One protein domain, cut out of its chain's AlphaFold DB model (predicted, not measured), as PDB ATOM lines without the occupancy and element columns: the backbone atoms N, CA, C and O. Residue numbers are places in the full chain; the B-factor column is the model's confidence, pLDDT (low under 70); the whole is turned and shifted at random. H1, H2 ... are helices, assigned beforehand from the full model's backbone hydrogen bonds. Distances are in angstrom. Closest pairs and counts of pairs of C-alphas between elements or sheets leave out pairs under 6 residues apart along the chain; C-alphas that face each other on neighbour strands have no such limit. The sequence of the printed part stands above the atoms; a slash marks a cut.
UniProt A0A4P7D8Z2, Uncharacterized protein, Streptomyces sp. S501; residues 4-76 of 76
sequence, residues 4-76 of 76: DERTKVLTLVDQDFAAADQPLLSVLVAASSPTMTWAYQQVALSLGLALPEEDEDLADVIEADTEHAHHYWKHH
ATOM      1  N   ASP A   4     -14.229  31.156 -11.953       71.38
ATOM      2  CA  ASP A   4     -15.108  30.358 -11.086       71.38
ATOM      3  C   ASP A   4     -15.973  29.362 -11.867       71.38
ATOM      4  O   ASP A   4     -16.144  28.214 -11.453       71.38
ATOM      5  N   GLU A   5     -16.497  29.772 -13.028       71.12
ATOM      6  CA  GLU A   5     -17.252  28.878 -13.915       71.12
ATOM      7  C   GLU A   5     -16.370  27.737 -14.427       71.12
ATOM      8  O   GLU A   5     -16.811  26.589 -14.476       71.12
ATOM      9  N   ARG A   6     -15.108  28.035 -14.758       70.50
ATOM     10  CA  ARG A   6     -14.130  27.035 -15.193       70.50
ATOM     11  C   ARG A   6     -13.813  26.040 -14.078       70.50
ATOM     12  O   ARG A   6     -13.875  24.841 -14.325       70.50
ATOM     13  N   THR A   7     -13.531  26.522 -12.868       72.94
ATOM     14  CA  THR A   7     -13.264  25.675 -11.695       72.94
ATOM     15  C   THR A   7     -14.428  24.731 -11.432       72.94
ATOM     16  O   THR A   7     -14.228  23.532 -11.286       72.94
ATOM     17  N   LYS A   8     -15.665  25.241 -11.466       75.62
ATOM     18  CA  LYS A   8     -16.864  24.437 -11.211       75.62
ATOM     19  C   LYS A   8     -17.074  23.330 -12.247       75.62
ATOM     20  O   LYS A   8     -17.454  22.225 -11.877       75.62
ATOM     21  N   VAL A   9     -16.826  23.617 -13.527       74.31
ATOM     22  CA  VAL A   9     -16.904  22.616 -14.604       74.31
ATOM     23  C   VAL A   9     -15.831  21.546 -14.429       74.31
ATOM     24  O   VAL A   9     -16.147  20.365 -14.521       74.31
ATOM     25  N   LEU A  10     -14.594  21.944 -14.125       72.50
ATOM     26  CA  LEU A  10     -13.499  21.004 -13.893       72.50
ATOM     27  C   LEU A  10     -13.775  20.100 -12.682       72.50
ATOM     28  O   LEU A  10     -13.600  18.894 -12.780       72.50
ATOM     29  N   THR A  11     -14.306  20.647 -11.585       72.69
ATOM     30  CA  THR A  11     -14.713  19.861 -10.407       72.69
ATOM     31  C   THR A  11     -15.828  18.857 -10.713       72.69
ATOM     32  O   THR A  11     -15.807  17.749 -10.192       72.69
ATOM     33  N   LEU A  12     -16.811  19.223 -11.540       75.06
ATOM     34  CA  LEU A  12     -17.891  18.311 -11.941       75.06
ATOM     35  C   LEU A  12     -17.375  17.173 -12.828       75.06
ATOM     36  O   LEU A  12     -17.741  16.022 -12.622       75.06
ATOM     37  N   VAL A  13     -16.498  17.497 -13.779       70.06
ATOM     38  CA  VAL A  13     -15.841  16.502 -14.635       70.06
ATOM     39  C   VAL A  13     -15.008  15.540 -13.787       70.06
ATOM     40  O   VAL A  13     -15.117  14.333 -13.945       70.06
ATOM     41  N   ASP A  14     -14.259  16.052 -12.820       72.00
ATOM     42  CA  ASP A  14     -13.466  15.245 -11.891       72.00
ATOM     43  C   ASP A  14     -14.284  14.289 -11.024       72.00
ATOM     44  O   ASP A  14     -13.848  13.173 -10.750       72.00
ATOM     45  N   GLN A  15     -15.472  14.714 -10.588       69.50
ATOM     46  CA  GLN A  15     -16.380  13.877  -9.802       69.50
ATOM     47  C   GLN A  15     -16.943  12.710 -10.623       69.50
ATOM     48  O   GLN A  15     -17.069  11.604 -10.096       69.50
ATOM     49  N   ASP A  16     -17.253  12.943 -11.900       66.81
ATOM     50  CA  ASP A  16     -17.810  11.925 -12.797       66.81
ATOM     51  C   ASP A  16     -16.733  10.986 -13.381       66.81
ATOM     52  O   ASP A  16     -17.026   9.831 -13.696       66.81
ATOM     53  N   PHE A  17     -15.478  11.443 -13.493       57.53
ATOM     54  CA  PHE A  17     -14.345  10.698 -14.070       57.53
ATOM     55  C   PHE A  17     -13.434  10.021 -13.035       57.53
ATOM     56  O   PHE A  17     -12.267   9.767 -13.320       57.53
ATOM     57  N   ALA A  18     -13.957   9.644 -11.865       55.78
ATOM     58  CA  ALA A  18     -13.235   8.889 -10.833       55.78
ATOM     59  C   ALA A  18     -12.890   7.431 -11.242       55.78
ATOM     60  O   ALA A  18     -13.112   6.479 -10.486       55.78
ATOM     61  N   ALA A  19     -12.351   7.220 -12.446       58.22
ATOM     62  CA  ALA A  19     -11.581   6.031 -12.763       58.22
ATOM     63  C   ALA A  19     -10.402   5.980 -11.785       58.22
ATOM     64  O   ALA A  19      -9.680   6.955 -11.608       58.22
ATOM     65  N   ALA A  20     -10.259   4.844 -11.109       58.19
ATOM     66  CA  ALA A  20      -9.481   4.715  -9.884       58.19
ATOM     67  C   ALA A  20      -8.008   5.156  -9.985       58.19
ATOM     68  O   ALA A  20      -7.434   5.484  -8.950       58.19
ATOM     69  N   ASP A  21      -7.439   5.191 -11.185       60.28
ATOM     70  CA  ASP A  21      -6.005   5.364 -11.392       60.28
ATOM     71  C   ASP A  21      -5.683   6.533 -12.341       60.28
ATOM     72  O   ASP A  21      -4.602   6.560 -12.921       60.28
ATOM     73  N   GLN A  22      -6.615   7.476 -12.551       61.75
ATOM     74  CA  GLN A  22      -6.361   8.665 -13.373       61.75
ATOM     75  C   GLN A  22      -6.323   9.942 -12.527       61.75
ATOM     76  O   GLN A  22      -7.226  10.156 -11.712       61.75
ATOM     77  N   PRO A  23      -5.313  10.812 -12.722       62.97
ATOM     78  CA  PRO A  23      -5.290  12.119 -12.088       62.97
ATOM     79  C   PRO A  23      -6.501  12.951 -12.524       62.97
ATOM     80  O   PRO A  23      -6.939  12.922 -13.675       62.97
ATOM     81  N   LEU A  24      -7.044  13.704 -11.571       69.50
ATOM     82  CA  LEU A  24      -8.184  14.587 -11.780       69.50
ATOM     83  C   LEU A  24      -7.859  15.633 -12.864       69.50
ATOM     84  O   LEU A  24      -6.828  16.309 -12.805       69.50
ATOM     85  N   LEU A  25      -8.762  15.808 -13.828       69.19
ATOM     86  CA  LEU A  25      -8.655  16.783 -14.912       69.19
ATOM     87  C   LEU A  25      -8.505  18.215 -14.386       69.19
ATOM     88  O   LEU A  25      -7.766  18.993 -14.990       69.19
ATOM     89  N   SER A  26      -9.137  18.590 -13.263       68.56
ATOM     90  CA  SER A  26      -8.900  19.916 -12.669       68.56
ATOM     91  C   SER A  26      -7.467  20.090 -12.190       68.56
ATOM     92  O   SER A  26      -6.921  21.183 -12.337       68.56
ATOM     93  N   VAL A  27      -6.855  19.033 -11.659       67.38
ATOM     94  CA  VAL A  27      -5.504  19.095 -11.105       67.38
ATOM     95  C   VAL A  27      -4.478  19.100 -12.234       67.38
ATOM     96  O   VAL A  27      -3.569  19.918 -12.199       67.38
ATOM     97  N   LEU A  28      -4.689  18.324 -13.301       68.75
ATOM     98  CA  LEU A  28      -3.867  18.394 -14.517       68.75
ATOM     99  C   LEU A  28      -3.940  19.767 -15.197       68.75
ATOM    100  O   LEU A  28      -2.918  20.341 -15.569       68.75
ATOM    101  N   VAL A  29      -5.144  20.331 -15.343       70.19
ATOM    102  CA  VAL A  29      -5.339  21.667 -15.939       70.19
ATOM    103  C   VAL A  29      -4.756  22.767 -15.047       70.19
ATOM    104  O   VAL A  29      -4.240  23.769 -15.542       70.19
ATOM    105  N   ALA A  30      -4.832  22.596 -13.728       68.44
ATOM    106  CA  ALA A  30      -4.184  23.472 -12.764       68.44
ATOM    107  C   ALA A  30      -2.654  23.386 -12.861       68.44
ATOM    108  O   ALA A  30      -2.008  24.426 -12.924       68.44
ATOM    109  N   ALA A  31      -2.093  22.179 -12.921       68.94
ATOM    110  CA  ALA A  31      -0.660  21.906 -13.046       68.94
ATOM    111  C   ALA A  31      -0.053  22.500 -14.326       68.94
ATOM    112  O   ALA A  31       1.038  23.061 -14.298       68.94
ATOM    113  N   SER A  32      -0.801  22.463 -15.429       67.81
ATOM    114  CA  SER A  32      -0.392  23.015 -16.728       67.81
ATOM    115  C   SER A  32      -0.664  24.524 -16.889       67.81
ATOM    116  O   SER A  32      -0.507  25.083 -17.976       67.81
ATOM    117  N   SER A  33      -1.055  25.223 -15.815       77.31
ATOM    118  CA  SER A  33      -1.244  26.678 -15.816       77.31
ATOM    119  C   SER A  33       0.059  27.420 -15.477       77.31
ATOM    120  O   SER A  33       0.608  27.194 -14.399       77.31
ATOM    121  N   PRO A  34       0.489  28.417 -16.281       76.81
ATOM    122  CA  PRO A  34       1.705  29.201 -16.016       76.81
ATOM    123  C   PRO A  34       1.728  29.883 -14.641       76.81
ATOM    124  O   PRO A  34       2.771  30.007 -14.002       76.81
ATOM    125  N   THR A  35       0.563  30.320 -14.155       77.56
ATOM    126  CA  THR A  35       0.433  30.926 -12.821       77.56
ATOM    127  C   THR A  35       0.684  29.903 -11.716       77.56
ATOM    128  O   THR A  35       1.235  30.245 -10.670       77.56
ATOM    129  N   MET A  36       0.285  28.650 -11.942       73.44
ATOM    130  CA  MET A  36       0.483  27.562 -10.991       73.44
ATOM    131  C   MET A  36       1.927  27.075 -11.016       73.44
ATOM    132  O   MET A  36       2.490  26.865  -9.950       73.44
ATOM    133  N   THR A  37       2.554  27.005 -12.195       76.56
ATOM    134  CA  THR A  37       3.995  26.756 -12.343       76.56
ATOM    135  C   THR A  37       4.805  27.764 -11.531       76.56
ATOM    136  O   THR A  37       5.650  27.381 -10.727       76.56
ATOM    137  N   TRP A  38       4.485  29.057 -11.652       79.75
ATOM    138  CA  TRP A  38       5.141  30.095 -10.856       79.75
ATOM    139  C   TRP A  38       4.904  29.916  -9.349       79.75
ATOM    140  O   TRP A  38       5.843  29.998  -8.558       79.75
ATOM    141  N   ALA A  39       3.666  29.637  -8.933       79.69
ATOM    142  CA  ALA A  39       3.345  29.404  -7.525       79.69
ATOM    143  C   ALA A  39       4.068  28.167  -6.962       79.69
ATOM    144  O   ALA A  39       4.611  28.225  -5.859       79.69
ATOM    145  N   TYR A  40       4.132  27.084  -7.734       76.88
ATOM    146  CA  TYR A  40       4.864  25.868  -7.402       76.88
ATOM    147  C   TYR A  40       6.354  26.161  -7.211       76.88
ATOM    148  O   TYR A  40       6.915  25.813  -6.176       76.88
ATOM    149  N   GLN A  41       6.974  26.899  -8.138       79.44
ATOM    150  CA  GLN A  41       8.371  27.321  -8.012       79.44
ATOM    151  C   GLN A  41       8.617  28.122  -6.727       79.44
ATOM    152  O   GLN A  41       9.594  27.870  -6.023       79.44
ATOM    153  N   GLN A  42       7.727  29.057  -6.379       83.12
ATOM    154  CA  GLN A  42       7.848  29.826  -5.133       83.12
ATOM    155  C   GLN A  42       7.763  28.934  -3.890       83.12
ATOM    156  O   GLN A  42       8.549  29.100  -2.956       83.12
ATOM    157  N   VAL A  43       6.835  27.974  -3.877       81.69
ATOM    158  CA  VAL A  43       6.685  27.026  -2.767       81.69
ATOM    159  C   VAL A  43       7.911  26.120  -2.663       81.69
ATOM    160  O   VAL A  43       8.490  26.020  -1.582       81.69
ATOM    161  N   ALA A  44       8.369  25.533  -3.768       81.75
ATOM    162  CA  ALA A  44       9.547  24.670  -3.806       81.75
ATOM    163  C   ALA A  44      10.805  25.395  -3.300       81.75
ATOM    164  O   ALA A  44      11.495  24.887  -2.414       81.75
ATOM    165  N   LEU A  45      11.041  26.629  -3.761       83.62
ATOM    166  CA  LEU A  45      12.132  27.474  -3.268       83.62
ATOM    167  C   LEU A  45      12.001  27.769  -1.769       83.62
ATOM    168  O   LEU A  45      12.993  27.712  -1.044       83.62
ATOM    169  N   SER A  46      10.787  28.050  -1.283       85.06
ATOM    170  CA  SER A  46      10.546  28.315   0.144       85.06
ATOM    171  C   SER A  46      10.822  27.100   1.035       85.06
ATOM    172  O   SER A  46      11.211  27.255   2.193       85.06
ATOM    173  N   LEU A  47      10.667  25.894   0.482       83.38
ATOM    174  CA  LEU A  47      10.958  24.619   1.132       83.38
ATOM    175  C   LEU A  47      12.424  24.181   0.961       83.38
ATOM    176  O   LEU A  47      12.816  23.151   1.505       83.38
ATOM    177  N   GLY A  48      13.240  24.954   0.236       86.25
ATOM    178  CA  GLY A  48      14.639  24.622  -0.050       86.25
ATOM    179  C   GLY A  48      14.811  23.473  -1.046       86.25
ATOM    180  O   GLY A  48      15.871  22.848  -1.072       86.25
ATOM    181  N   LEU A  49      13.779  23.173  -1.839       81.19
ATOM    182  CA  LEU A  49      13.831  22.161  -2.887       81.19
ATOM    183  C   LEU A  49      14.534  22.724  -4.124       81.19
ATOM    184  O   LEU A  49      14.351  23.885  -4.495       81.19
ATOM    185  N   ALA A  50      15.344  21.883  -4.762       77.06
ATOM    186  CA  ALA A  50      15.935  22.209  -6.048       77.06
ATOM    187  C   ALA A  50      14.845  22.164  -7.126       77.06
ATOM    188  O   ALA A  50      14.087  21.198  -7.201       77.06
ATOM    189  N   LEU A  51      14.779  23.213  -7.941       73.25
ATOM    190  CA  LEU A  51      13.941  23.235  -9.131       73.25
ATOM    191  C   LEU A  51      14.737  22.706 -10.330       73.25
ATOM    192  O   LEU A  51      15.936  22.990 -10.409       73.25
ATOM    193  N   PRO A  52      14.098  21.966 -11.251       71.19
ATOM    194  CA  PRO A  52      14.716  21.637 -12.528       71.19
ATOM    195  C   PRO A  52      15.051  22.910 -13.323       71.19
ATOM    196  O   PRO A  52      14.359  23.925 -13.213       71.19
ATOM    197  N   GLU A  53      16.149  22.865 -14.084       68.62
ATOM    198  CA  GLU A  53      16.640  24.001 -14.881       68.62
ATOM    199  C   GLU A  53      15.844  24.198 -16.184       68.62
ATOM    200  O   GLU A  53      15.836  25.304 -16.726       68.62
ATOM    201  N   GLU A  54      15.161  23.153 -16.667       69.94
ATOM    202  CA  GLU A  54      14.363  23.167 -17.895       69.94
ATOM    203  C   GLU A  54      12.854  23.205 -17.588       69.94
ATOM    204  O   GLU A  54      12.359  22.530 -16.685       69.94
ATOM    205  N   ASP A  55      12.103  24.001 -18.357       62.75
ATOM    206  CA  ASP A  55      10.652  24.165 -18.174       62.75
ATOM    207  C   ASP A  55       9.860  22.881 -18.502       62.75
ATOM    208  O   ASP A  55       8.798  22.659 -17.917       62.75
ATOM    209  N   GLU A  56      10.363  22.029 -19.410       60.50
ATOM    210  CA  GLU A  56       9.757  20.719 -19.718       60.50
ATOM    211  C   GLU A  56       9.887  19.757 -18.524       60.50
ATOM    212  O   GLU A  56       8.894  19.163 -18.112       60.50
ATOM    213  N   ASP A  57      11.052  19.722 -17.868       71.88
ATOM    214  CA  ASP A  57      11.278  18.924 -16.655       71.88
ATOM    215  C   ASP A  57      10.405  19.392 -15.476       71.88
ATOM    216  O   ASP A  57      10.041  18.616 -14.589       71.88
ATOM    217  N   LEU A  58      10.062  20.681 -15.436       72.12
ATOM    218  CA  LEU A  58       9.210  21.234 -14.390       72.12
ATOM    219  C   LEU A  58       7.753  20.784 -14.524       72.12
ATOM    220  O   LEU A  58       7.093  20.566 -13.507       72.12
ATOM    221  N   ALA A  59       7.248  20.649 -15.751       71.81
ATOM    222  CA  ALA A  59       5.896  20.156 -15.991       71.81
ATOM    223  C   ALA A  59       5.744  18.708 -15.502       71.81
ATOM    224  O   ALA A  59       4.799  18.418 -14.768       71.81
ATOM    225  N   ASP A  60       6.723  17.855 -15.810       78.25
ATOM    226  CA  ASP A  60       6.752  16.450 -15.389       78.25
ATOM    227  C   ASP A  60       6.810  16.311 -13.860       78.25
ATOM    228  O   ASP A  60       6.131  15.472 -13.267       78.25
ATOM    229  N   VAL A  61       7.582  17.171 -13.189       80.31
ATOM    230  CA  VAL A  61       7.646  17.204 -11.719       80.31
ATOM    231  C   VAL A  61       6.301  17.606 -11.111       80.31
ATOM    232  O   VAL A  61       5.846  16.979 -10.155       80.31
ATOM    233  N   ILE A  62       5.639  18.629 -11.658       77.50
ATOM    234  CA  ILE A  62       4.327  19.071 -11.163       77.50
ATOM    235  C   ILE A  62       3.262  17.993 -11.413       77.50
ATOM    236  O   ILE A  62       2.382  17.800 -10.569       77.50
ATOM    237  N   GLU A  63       3.329  17.284 -12.543       77.44
ATOM    238  CA  GLU A  63       2.446  16.156 -12.851       77.44
ATOM    239  C   GLU A  63       2.652  14.999 -11.864       77.44
ATOM    240  O   GLU A  63       1.686  14.531 -11.260       77.44
ATOM    241  N   ALA A  64       3.899  14.609 -11.596       81.56
ATOM    242  CA  ALA A  64       4.215  13.550 -10.638       81.56
ATOM    243  C   ALA A  64       3.761  13.892  -9.205       81.56
ATOM    244  O   ALA A  64       3.163  13.060  -8.514       81.56
ATOM    245  N   ASP A  65       3.983  15.131  -8.758       78.62
ATOM    246  CA  ASP A  65       3.533  15.604  -7.443       78.62
ATOM    247  C   ASP A  65       2.001  15.675  -7.357       78.62
ATOM    248  O   ASP A  65       1.403  15.368  -6.319       78.62
ATOM    249  N   THR A  66       1.349  16.029  -8.464       77.00
ATOM    250  CA  THR A  66      -0.111  16.020  -8.616       77.00
ATOM    251  C   THR A  66      -0.678  14.609  -8.468       77.00
ATOM    252  O   THR A  66      -1.622  14.400  -7.698       77.00
ATOM    253  N   GLU A  67      -0.101  13.629  -9.164       76.06
ATOM    254  CA  GLU A  67      -0.488  12.221  -9.047       76.06
ATOM    255  C   GLU A  67      -0.284  11.705  -7.620       76.06
ATOM    256  O   GLU A  67      -1.162  11.041  -7.060       76.06
ATOM    257  N   HIS A  68       0.834  12.070  -6.989       75.12
ATOM    258  CA  HIS A  68       1.127  11.689  -5.612       75.12
ATOM    259  C   HIS A  68       0.098  12.252  -4.624       75.12
ATOM    260  O   HIS A  68      -0.420  11.521  -3.774       75.12
ATOM    261  N   ALA A  69      -0.232  13.542  -4.739       72.25
ATOM    262  CA  ALA A  69      -1.242  14.187  -3.905       72.25
ATOM    263  C   ALA A  69      -2.628  13.552  -4.099       72.25
ATOM    264  O   ALA A  69      -3.348  13.330  -3.122       72.25
ATOM    265  N   HIS A  70      -2.980  13.200  -5.340       68.44
ATOM    266  CA  HIS A  70      -4.221  12.492  -5.647       68.44
ATOM    267  C   HIS A  70      -4.273  11.112  -4.978       68.44
ATOM    268  O   HIS A  70      -5.243  10.793  -4.284       68.44
ATOM    269  N   HIS A  71      -3.212  10.316  -5.127       70.94
ATOM    270  CA  HIS A  71      -3.104   9.005  -4.491       70.94
ATOM    271  C   HIS A  71      -3.218   9.113  -2.963       70.94
ATOM    272  O   HIS A  71      -3.959   8.353  -2.338       70.94
ATOM    273  N   TYR A  72      -2.549  10.095  -2.350       72.38
ATOM    274  CA  TYR A  72      -2.644  10.336  -0.909       72.38
ATOM    275  C   TYR A  72      -4.081  10.637  -0.460       72.38
ATOM    276  O   TYR A  72      -4.547  10.050   0.516       72.38
ATOM    277  N   TRP A  73      -4.798  11.505  -1.180       65.56
ATOM    278  CA  TRP A  73      -6.153  11.941  -0.816       65.56
ATOM    279  C   TRP A  73      -7.211  10.841  -0.947       65.56
ATOM    280  O   TRP A  73      -8.210  10.863  -0.242       65.56
ATOM    281  N   LYS A  74      -7.006   9.867  -1.838       64.62
ATOM    282  CA  LYS A  74      -7.922   8.729  -2.023       64.62
ATOM    283  C   LYS A  74      -7.728   7.624  -0.976       64.62
ATOM    284  O   LYS A  74      -8.638   6.831  -0.733       64.62
ATOM    285  N   HIS A  75      -6.532   7.543  -0.397       63.53
ATOM    286  CA  HIS A  75      -6.156   6.531   0.591       63.53
ATOM    287  C   HIS A  75      -6.144   7.052   2.043       63.53
ATOM    288  O   HIS A  75      -5.748   6.305   2.940       63.53
ATOM    289  N   HIS A  76      -6.592   8.291   2.275       51.62
ATOM    290  CA  HIS A  76      -6.872   8.898   3.585       51.62
ATOM    291  C   HIS A  76      -8.346   9.298   3.693       51.62
ATOM    292  O   HIS A  76      -8.857   9.299   4.836       51.62
TER     293      HIS A  76
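This is residues 4 to 76 of the 76 residues of an uncharacterized protein of Streptomyces sp. S501 (UniProt A0A4P7D8Z2). Short H2 sits between two helices, with H1 on one side and the longest helix, H4, on the other; H3 meets residues 58 to 62 of H4 at a wide angle. H1 packs on H2 alone, and residues 43 to 48, of which 43 to 46 belong to H3, stick out. The printed part has 73 residues with four named helices, H1 to H4 in order, and no named strand: the class is all helix. It is only just compact, close to loose, with a radius of gyration of the C-alphas of 13.3 A and spans of 36 by 29 by 20 A.

H1, residues 4 to 16, touches H2, residues 25 to 31, closest at the C-alphas of Leu 10 and Ser 26, 4.9 A apart. They run opposite ways at a steep tilt of 53 degrees. H3, residues 34 to 46, is close to H2 but not clearly touching: the closest C-alphas, of Ala 30 and Met 36, are 6.5 A apart. H4, residues 55 to 74, touches H2 with residues 59 to 66 alone, closest at the C-alphas of Ile 62 and Ala 31, 6.0 A apart. These two run opposite ways at a steep tilt of 45 degrees. Residues 37 to 40 of H3 touch residues 58 to 62 of H4, closest at the C-alphas of Thr 37 and Ala 59, 7.8 A apart; the helices are about perpendicular, at 80 degrees. H1 is apart from H3 and H4. In H1, H2, H3 and H4 every O i to N i+4 pair is within hydrogen-bond range.

H1 begins at C-alpha 4, (-15.108, 30.358, -11.086), and is 18.7 A long from first to last C-alpha. H2 is 9.7 A long and H3 18.4 A. H4 is 29.1 A long and ends at C-alpha 74, (-7.922, 8.729, -2.023).

The C-alphas farthest apart, of Asp 16 and Gly 48, are 37.1 A apart. The printed part has no cut and no long link. Mean pLDDT of the printed part is 72.1; residues 15 to 28, 30 to 32, 53 to 56, 70 and 73 to 76 are under 70.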